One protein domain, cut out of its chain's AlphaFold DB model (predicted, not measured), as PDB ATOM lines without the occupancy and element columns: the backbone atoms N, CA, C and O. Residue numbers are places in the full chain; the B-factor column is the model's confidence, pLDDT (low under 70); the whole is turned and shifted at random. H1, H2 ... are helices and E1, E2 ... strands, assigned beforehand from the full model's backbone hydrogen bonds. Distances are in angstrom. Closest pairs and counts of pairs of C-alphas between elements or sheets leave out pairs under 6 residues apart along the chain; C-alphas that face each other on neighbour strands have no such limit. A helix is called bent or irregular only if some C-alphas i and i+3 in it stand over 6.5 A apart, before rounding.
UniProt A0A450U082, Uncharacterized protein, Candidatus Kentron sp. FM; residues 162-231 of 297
ATOM      1  N   SER A 162     346.813 241.699 238.496       66.19
ATOM      2  CA  SER A 162     346.815 242.304 237.169       66.19
ATOM      3  C   SER A 162     347.936 241.666 236.355       66.19
ATOM      4  O   SER A 162     349.118 241.907 236.602       66.19
ATOM      5  N   CYS A 163     347.570 240.815 235.397       70.56
ATOM      6  CA  CYS A 163     348.508 240.239 234.437       70.56
ATOM      7  C   CYS A 163     348.495 241.047 233.137       70.56
ATOM      8  O   CYS A 163     347.429 241.393 232.624       70.56
ATOM      9  N   ARG A 164     349.675 241.297 232.561       69.88
ATOM     10  CA  ARG A 164     349.822 241.852 231.207       69.88
ATOM     11  C   ARG A 164     350.443 240.815 230.283       69.88
ATOM     12  O   ARG A 164     351.390 240.129 230.661       69.88
ATOM     13  N   THR A 165     349.913 240.733 229.068       69.81
ATOM     14  CA  THR A 165     350.399 239.825 228.025       69.81
ATOM     15  C   THR A 165     350.961 240.640 226.873       69.81
ATOM     16  O   THR A 165     350.237 241.417 226.253       69.81
ATOM     17  N   PHE A 166     352.236 240.437 226.560       65.88
ATOM     18  CA  PHE A 166     352.891 241.023 225.398       65.88
ATOM     19  C   PHE A 166     352.927 239.998 224.273       65.88
ATOM     20  O   PHE A 166     353.291 238.837 224.479       65.88
ATOM     21  N   THR A 167     352.529 240.430 223.081       70.06
ATOM     22  CA  THR A 167     352.570 239.610 221.871       70.06
ATOM     23  C   THR A 167     353.511 240.290 220.894       70.06
ATOM     24  O   THR A 167     353.326 241.472 220.613       70.06
ATOM     25  N   TYR A 168     354.514 239.572 220.399       67.38
ATOM     26  CA  TYR A 168     355.402 240.080 219.358       67.38
ATOM     27  C   TYR A 168     355.520 239.074 218.219       67.38
ATOM     28  O   TYR A 168     355.432 237.855 218.406       67.38
ATOM     29  N   GLU A 169     355.691 239.620 217.022       62.75
ATOM     30  CA  GLU A 169     355.677 238.886 215.769       62.75
ATOM     31  C   GLU A 169     357.052 239.036 215.111       62.75
ATOM     32  O   GLU A 169     357.418 240.104 214.627       62.75
ATOM     33  N   GLU A 170     357.859 237.973 215.160       70.19
ATOM     34  CA  GLU A 170     359.083 237.889 214.358       70.19
ATOM     35  C   GLU A 170     358.680 237.558 212.916       70.19
ATOM     36  O   GLU A 170     357.993 236.565 212.666       70.19
ATOM     37  N   THR A 171     359.144 238.350 211.949       57.91
ATOM     38  CA  THR A 171     358.930 238.085 210.521       57.91
ATOM     39  C   THR A 171     359.374 236.665 210.160       57.91
ATOM     40  O   THR A 171     360.562 236.344 210.233       57.91
ATOM     41  N   GLY A 172     358.418 235.818 209.766       69.75
ATOM     42  CA  GLY A 172     358.662 234.434 209.347       69.75
ATOM     43  C   GLY A 172     358.658 233.382 210.466       69.75
ATOM     44  O   GLY A 172     359.006 232.234 210.199       69.75
ATOM     45  N   LYS A 173     358.263 233.730 211.698       67.19
ATOM     46  CA  LYS A 173     358.128 232.782 212.819       67.19
ATOM     47  C   LYS A 173     356.764 232.899 213.509       67.19
ATOM     48  O   LYS A 173     356.136 233.953 213.447       67.19
ATOM     49  N   PRO A 174     356.296 231.828 214.179       63.53
ATOM     50  CA  PRO A 174     355.046 231.870 214.924       63.53
ATOM     51  C   PRO A 174     355.123 232.883 216.072       63.53
ATOM     52  O   PRO A 174     356.121 232.959 216.794       63.53
ATOM     53  N   THR A 175     354.042 233.640 216.236       72.56
ATOM     54  CA  THR A 175     353.874 234.700 217.231       72.56
ATOM     55  C   THR A 175     354.102 234.160 218.645       72.56
ATOM     56  O   THR A 175     353.466 233.186 219.057       72.56
ATOM     57  N   LYS A 176     354.992 234.794 219.418       77.94
ATOM     58  CA  LYS A 176     355.247 234.424 220.819       77.94
ATOM     59  C   LYS A 176     354.489 235.359 221.758       77.94
ATOM     60  O   LYS A 176     354.482 236.575 221.577       77.94
ATOM     61  N   LYS A 177     353.847 234.770 222.772       82.94
ATOM     62  CA  LYS A 177     353.148 235.484 223.848       82.94
ATOM     63  C   LYS A 177     353.914 235.306 225.151       82.94
ATOM     64  O   LYS A 177     354.203 234.176 225.535       82.94
ATOM     65  N   ILE A 178     354.223 236.409 225.821       75.62
ATOM     66  CA  ILE A 178     354.814 236.416 227.160       75.62
ATOM     67  C   ILE A 178     353.802 237.072 228.094       75.62
ATOM     68  O   ILE A 178     353.415 238.219 227.878       75.62
ATOM     69  N   THR A 179     353.372 236.343 229.122       68.12
ATOM     70  CA  THR A 179     352.453 236.848 230.148       68.12
ATOM     71  C   THR A 179     353.217 237.041 231.449       68.12
ATOM     72  O   THR A 179     353.848 236.107 231.937       68.12
ATOM     73  N   THR A 180     353.146 238.239 232.020       67.06
ATOM     74  CA  THR A 180     353.739 238.568 233.322       67.06
ATOM     75  C   THR A 180     352.645 239.007 234.285       67.06
ATOM     76  O   THR A 180     351.843 239.877 233.940       67.06
ATOM     77  N   CYS A 181     352.621 238.416 235.477       67.75
ATOM     78  CA  CYS A 181     351.671 238.726 236.545       67.75
ATOM     79  C   CYS A 181     352.423 239.288 237.755       67.75
ATOM     80  O   CYS A 181     353.474 238.756 238.116       67.75
ATOM     81  N   ASP A 182     351.893 240.351 238.361       60.94
ATOM     82  CA  ASP A 182     352.444 240.942 239.582       60.94
ATOM     83  C   ASP A 182     351.782 240.365 240.833       60.94
ATOM     84  O   ASP A 182     350.563 240.439 240.994       60.94
ATOM     85  N   GLN A 183     352.602 239.846 241.749       56.56
ATOM     86  CA  GLN A 183     352.169 239.495 243.100       56.56
ATOM     87  C   GLN A 183     352.374 240.719 243.995       56.56
ATOM     88  O   GLN A 183     353.477 241.010 244.451       56.56
ATOM     89  N   GLY A 184     351.306 241.498 244.168       52.44
ATOM     90  CA  GLY A 184     351.326 242.738 244.935       52.44
ATOM     91  C   GLY A 184     351.528 242.488 246.427       52.44
ATOM     92  O   GLY A 184     350.628 241.983 247.097       52.44
ATOM     93  N   GLY A 185     352.688 242.883 246.952       52.69
ATOM     94  CA  GLY A 185     352.949 242.849 248.386       52.69
ATOM     95  C   GLY A 185     354.346 243.306 248.785       52.69
ATOM     96  O   GLY A 185     355.046 242.526 249.405       52.69
ATOM     97  N   GLU A 186     354.758 244.532 248.448       49.53
ATOM     98  CA  GLU A 186     355.817 245.250 249.181       49.53
ATOM     99  C   GLU A 186     355.913 246.710 248.722       49.53
ATOM    100  O   GLU A 186     355.586 247.015 247.578       49.53
ATOM    101  N   ASP A 187     356.320 247.561 249.667       52.56
ATOM    102  CA  ASP A 187     356.494 249.024 249.674       52.56
ATOM    103  C   ASP A 187     356.418 249.764 248.318       52.56
ATOM    104  O   ASP A 187     357.069 249.398 247.340       52.56
ATOM    105  N   ASP A 188     355.666 250.865 248.278       56.09
ATOM    106  CA  ASP A 188     355.222 251.599 247.071       56.09
ATOM    107  C   ASP A 188     356.387 252.064 246.158       56.09
ATOM    108  O   ASP A 188     356.258 252.178 244.939       56.09
ATOM    109  N   THR A 189     357.585 252.259 246.719       54.50
ATOM    110  CA  THR A 189     358.811 252.581 245.963       54.50
ATOM    111  C   THR A 189     359.491 251.361 245.326       54.50
ATOM    112  O   THR A 189     360.179 251.495 244.313       54.50
ATOM    113  N   SER A 190     359.295 250.161 245.881       58.34
ATOM    114  CA  SER A 190     359.834 248.893 245.365       58.34
ATOM    115  C   SER A 190     359.076 248.415 244.120       58.34
ATOM    116  O   SER A 190     359.693 247.935 243.165       58.34
ATOM    117  N   GLN A 191     357.753 248.623 244.075       62.94
ATOM    118  CA  GLN A 191     356.929 248.274 242.909       62.94
ATOM    119  C   GLN A 191     357.315 249.047 241.646       62.94
ATOM    120  O   GLN A 191     357.337 248.481 240.551       62.94
ATOM    121  N   PHE A 192     357.672 250.326 241.779       64.25
ATOM    122  CA  PHE A 192     358.099 251.117 240.628       64.25
ATOM    123  C   PHE A 192     359.402 250.574 240.024       64.25
ATOM    124  O   PHE A 192     359.509 250.384 238.810       64.25
ATOM    125  N   TYR A 193     360.377 250.246 240.877       67.12
ATOM    126  CA  TYR A 193     361.659 249.705 240.433       67.12
ATOM    127  C   TYR A 193     361.527 248.298 239.836       67.12
ATOM    128  O   TYR A 193     362.197 247.977 238.852       67.12
ATOM    129  N   SER A 194     360.655 247.452 240.389       66.50
ATOM    130  CA  SER A 194     360.431 246.100 239.870       66.50
ATOM    131  C   SER A 194     359.732 246.111 238.504       66.50
ATOM    132  O   SER A 194     360.140 245.351 237.621       66.50
ATOM    133  N   SER A 195     358.768 247.015 238.288       73.75
ATOM    134  CA  SER A 195     358.147 247.239 236.974       73.75
ATOM    135  C   SER A 195     359.168 247.754 235.960       73.75
ATOM    136  O   SER A 195     359.300 247.181 234.881       73.75
ATOM    137  N   TYR A 196     359.949 248.774 236.324       65.44
ATOM    138  CA  TYR A 196     360.998 249.324 235.462       65.44
ATOM    139  C   TYR A 196     362.031 248.261 235.066       65.44
ATOM    140  O   TYR A 196     362.351 248.091 233.889       65.44
ATOM    141  N   ARG A 197     362.518 247.483 236.041       72.94
ATOM    142  CA  ARG A 197     363.455 246.380 235.799       72.94
ATOM    143  C   ARG A 197     362.865 245.341 234.851       72.94
ATOM    144  O   ARG A 197     363.594 244.822 234.010       72.94
ATOM    145  N   ARG A 198     361.579 245.011 234.988       75.94
ATOM    146  CA  ARG A 198     360.902 244.043 234.117       75.94
ATOM    147  C   ARG A 198     360.820 244.545 232.682       75.94
ATOM    148  O   ARG A 198     361.175 243.788 231.784       75.94
ATOM    149  N   ASP A 199     360.409 245.791 232.475       72.81
ATOM    150  CA  ASP A 199     360.304 246.385 231.138       72.81
ATOM    151  C   ASP A 199     361.682 246.464 230.465       72.81
ATOM    152  O   ASP A 199     361.839 246.079 229.304       72.81
ATOM    153  N   LEU A 200     362.710 246.847 231.228       64.06
ATOM    154  CA  LEU A 200     364.091 246.898 230.755       64.06
ATOM    155  C   LEU A 200     364.624 245.506 230.393       64.06
ATOM    156  O   LEU A 200     365.191 245.323 229.318       64.06
ATOM    157  N   MET A 201     364.393 244.498 231.238       69.94
ATOM    158  CA  MET A 201     364.766 243.111 230.936       69.94
ATOM    159  C   MET A 201     363.966 242.535 229.760       69.94
ATOM    160  O   MET A 201     364.500 241.734 228.996       69.94
ATOM    161  N   GLY A 202     362.715 242.963 229.578       75.00
ATOM    162  CA  GLY A 202     361.892 242.625 228.420       75.00
ATOM    163  C   GLY A 202     362.481 243.172 227.122       75.00
ATOM    164  O   GLY A 202     362.636 242.419 226.163       75.00
ATOM    165  N   MET A 203     362.887 244.445 227.107       67.12
ATOM    166  CA  MET A 203     363.598 245.033 225.966       67.12
ATOM    167  C   MET A 203     364.919 244.315 225.695       67.12
ATOM    168  O   MET A 203     365.165 243.917 224.559       67.12
ATOM    169  N   VAL A 204     365.745 244.091 226.724       67.56
ATOM    170  CA  VAL A 204     367.013 243.359 226.577       67.56
ATOM    171  C   VAL A 204     366.764 241.982 225.966       67.56
ATOM    172  O   VAL A 204     367.429 241.632 225.000       67.56
ATOM    173  N   GLY A 205     365.751 241.248 226.434       72.50
ATOM    174  CA  GLY A 205     365.386 239.942 225.883       72.50
ATOM    175  C   GLY A 205     364.985 239.966 224.402       72.50
ATOM    176  O   GLY A 205     365.231 238.989 223.699       72.50
ATOM    177  N   ILE A 206     364.413 241.071 223.911       77.00
ATOM    178  CA  ILE A 206     364.107 241.266 222.483       77.00
ATOM    179  C   ILE A 206     365.390 241.524 221.677       77.00
ATOM    180  O   ILE A 206     365.517 241.034 220.555       77.00
ATOM    181  N   PHE A 207     366.357 242.255 222.239       66.81
ATOM    182  CA  PHE A 207     367.614 242.586 221.558       66.81
ATOM    183  C   PHE A 207     368.670 241.481 221.623       66.81
ATOM    184  O   PHE A 207     369.475 241.385 220.701       66.81
ATOM    185  N   THR A 208     368.663 240.628 222.649       74.94
ATOM    186  CA  THR A 208     369.615 239.515 222.790       74.94
ATOM    187  C   THR A 208     369.762 238.675 221.512       74.94
ATOM    188  O   THR A 208     370.887 238.559 221.037       74.94
ATOM    189  N   PRO A 209     368.691 238.152 220.876       80.50
ATOM    190  CA  PRO A 209     368.845 237.344 219.663       80.50
ATOM    191  C   PRO A 209     369.349 238.140 218.447       80.50
ATOM    192  O   PRO A 209     369.995 237.578 217.562       80.50
ATOM    193  N   LEU A 210     369.065 239.447 218.378       71.38
ATOM    194  CA  LEU A 210     369.599 240.331 217.336       71.38
ATOM    195  C   LEU A 210     371.105 240.540 217.524       71.38
ATOM    196  O   LEU A 210     371.864 240.397 216.567       71.38
ATOM    197  N   LEU A 211     371.524 240.807 218.762       69.25
ATOM    198  CA  LEU A 211     372.926 240.961 219.140       69.25
ATOM    199  C   LEU A 211     373.709 239.668 218.913       69.25
ATOM    200  O   LEU A 211     374.782 239.713 218.326       69.25
ATOM    201  N   GLU A 212     373.169 238.512 219.300       79.06
ATOM    202  CA  GLU A 212     373.796 237.209 219.044       79.06
ATOM    203  C   GLU A 212     374.022 236.975 217.545       79.06
ATOM    204  O   GLU A 212     375.091 236.517 217.144       79.06
ATOM    205  N   LYS A 213     373.051 237.345 216.699       83.44
ATOM    206  CA  LYS A 213     373.173 237.238 215.240       83.44
ATOM    207  C   LYS A 213     374.237 238.180 214.670       83.44
ATOM    208  O   LYS A 213     374.952 237.802 213.745       83.44
ATOM    209  N   GLU A 214     374.329 239.400 215.188       73.50
ATOM    210  CA  GLU A 214     375.330 240.384 214.764       73.50
ATOM    211  C   GLU A 214     376.742 239.978 215.211       73.50
ATOM    212  O   GLU A 214     377.680 240.034 214.417       73.50
ATOM    213  N   ILE A 215     376.876 239.466 216.438       75.25
ATOM    214  CA  ILE A 215     378.117 238.898 216.975       75.25
ATOM    215  C   ILE A 215     378.574 237.706 216.123       75.25
ATOM    216  O   ILE A 215     379.731 237.662 215.711       75.25
ATOM    217  N   ASP A 216     377.684 236.763 215.800       89.12
ATOM    218  CA  ASP A 216     378.004 235.614 214.939       89.12
ATOM    219  C   ASP A 216     378.442 236.049 213.528       89.12
ATOM    220  O   ASP A 216     379.424 235.538 212.985       89.12
ATOM    221  N   ALA A 217     377.767 237.044 212.942       82.94
ATOM    222  CA  ALA A 217     378.159 237.613 211.653       82.94
ATOM    223  C   ALA A 217     379.549 238.271 211.705       82.94
ATOM    224  O   ALA A 217     380.349 238.089 210.786       82.94
ATOM    225  N   TYR A 218     379.855 238.991 212.787       78.94
ATOM    226  CA  TYR A 218     381.170 239.587 213.016       78.94
ATOM    227  C   TYR A 218     382.265 238.519 213.145       78.94
ATOM    228  O   TYR A 218     383.284 238.603 212.461       78.94
ATOM    229  N   TYR A 219     382.042 237.470 213.943       83.81
ATOM    230  CA  TYR A 219     383.010 236.378 214.094       83.81
ATOM    231  C   TYR A 219     383.292 235.658 212.774       83.81
ATOM    232  O   TYR A 219     384.449 235.375 212.469       83.81
ATOM    233  N   LYS A 220     382.265 235.414 211.954       90.25
ATOM    234  CA  LYS A 220     382.434 234.828 210.614       90.25
ATOM    235  C   LYS A 220     383.254 235.721 209.690       90.25
ATOM    236  O   LYS A 220     384.083 235.217 208.936       90.25
ATOM    237  N   MET A 221     383.040 237.035 209.755       80.62
ATOM    238  CA  MET A 221     383.831 237.998 208.991       80.62
ATOM    239  C   MET A 221     385.300 237.960 209.417       80.62
ATOM    240  O   MET A 221     386.170 237.855 208.559       80.62
ATOM    241  N   GLU A 222     385.582 238.001 210.719       76.75
ATOM    242  CA  GLU A 222     386.950 237.956 211.244       76.75
ATOM    243  C   GLU A 222     387.639 236.617 210.950       76.75
ATOM    244  O   GLU A 222     388.812 236.607 210.586       76.75
ATOM    245  N   GLN A 223     386.915 235.494 210.985       90.50
ATOM    246  CA  GLN A 223     387.449 234.201 210.556       90.50
ATOM    247  C   GLN A 223     387.819 234.207 209.063       90.50
ATOM    248  O   GLN A 223     388.928 233.812 208.708       90.50
ATOM    249  N   ALA A 224     386.947 234.725 208.191       87.56
ATOM    250  CA  ALA A 224     387.247 234.861 206.764       87.56
ATOM    251  C   ALA A 224     388.446 235.795 206.508       87.56
ATOM    252  O   ALA A 224     389.235 235.561 205.590       87.56
ATOM    253  N   ARG A 225     388.602 236.830 207.341       76.75
ATOM    254  CA  ARG A 225     389.741 237.757 207.338       76.75
ATOM    255  C   ARG A 225     391.028 237.098 207.823       76.75
ATOM    256  O   ARG A 225     392.090 237.441 207.331       76.75
ATOM    257  N   ALA A 226     390.951 236.165 208.766       75.94
ATOM    258  CA  ALA A 226     392.100 235.394 209.228       75.94
ATOM    259  C   ALA A 226     392.540 234.346 208.192       75.94
ATOM    260  O   ALA A 226     393.737 234.140 208.005       75.94
ATOM    261  N   GLU A 227     391.588 233.718 207.494       93.50
ATOM    262  CA  GLU A 227     391.860 232.784 206.392       93.50
ATOM    263  C   GLU A 227     392.429 233.502 205.160       93.50
ATOM    264  O   GLU A 227     393.316 232.979 204.488       93.50
ATOM    265  N   ASN A 228     391.951 234.719 204.886       89.25
ATOM    266  CA  ASN A 228     392.417 235.576 203.800       89.25
ATOM    267  C   ASN A 228     392.830 236.941 204.363       89.25
ATOM    268  O   ASN A 228     392.065 237.907 204.230       89.25
ATOM    269  N   PRO A 229     394.013 237.041 205.004       76.62
ATOM    270  CA  PRO A 229     394.473 238.302 205.560       76.62
ATOM    271  C   PRO A 229     394.475 239.353 204.450       76.62
ATOM    272  O   PRO A 229     395.045 239.104 203.381       76.62
ATOM    273  N   PRO A 230     393.816 240.514 204.652       66.25
ATOM    274  CA  PRO A 230     393.902 241.593 203.687       66.25
ATOM    275  C   PRO A 230     395.379 241.888 203.473       66.25
ATOM    276  O   PRO A 230     396.156 241.891 204.435       66.25
ATOM    277  N   GLN A 231     395.773 242.104 202.216       68.94
ATOM    278  CA  GLN A 231     397.147 242.500 201.947       68.94
ATOM    279  C   GLN A 231     397.459 243.707 202.833       68.94
ATOM    280  O   GLN A 231     396.632 244.629 202.884       68.94
TER     281      GLN A 231
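Overview. This is residues 162 to 231 of the 297 residues of an uncharacterized protein of Candidatus Kentron sp. FM (UniProt A0A450U082). A two-stranded hairpin is followed by one long bent helix, whose first arm H1a folds back past the hairpin with a gap between them, while residues 207 to 231, holding the second arm H1b, stick out and make much of the length. The printed part has 70 residues, with E1, E2 and H1 in that order, and its class is mixed, helices and strands. The antiparallel sheet has the order E1 - E2. It is an extended rod, radius of gyration of the C-alphas 19.6 A, spanning 63 by 30 by 11 A.

Along the chain. E1, residues 163 to 168, begins at C-alpha 163 (348.508, 240.239, 234.437) and measures 16.6 A. E2, residues 176 to 181, measures 16.7 A. H1, residues 188 to 227, was assigned as one helix by its hydrogen bonds but is bent, C-alphas 206 and 209 being 6.8 A apart. H1a, residues 188 to 206, measures 28.1 A; H1b, residues 209 to 227, measures 27.0 A and ends at C-alpha 227 (391.860, 232.784, 206.392).

Arrangement. E1 and E2 form a hairpin, antiparallel at 162 degrees, with N 166 and O 178 within hydrogen-bond range at 2.8 A. H1a is apart from E1, and H1b from both strands. The arms stand at a steep tilt of 41 degrees. Every O i to N i+4 pair is within hydrogen-bond range in H1b, 13 of 15 in H1a.

Size, cuts and confidence. The C-alphas farthest apart, of Gly 185 and Gln 231, are 64.1 A apart. The printed part has no cut, and both links are short. Mean pLDDT of the printed part is 71.0, with 35 residues under 70, among them 179 to 194.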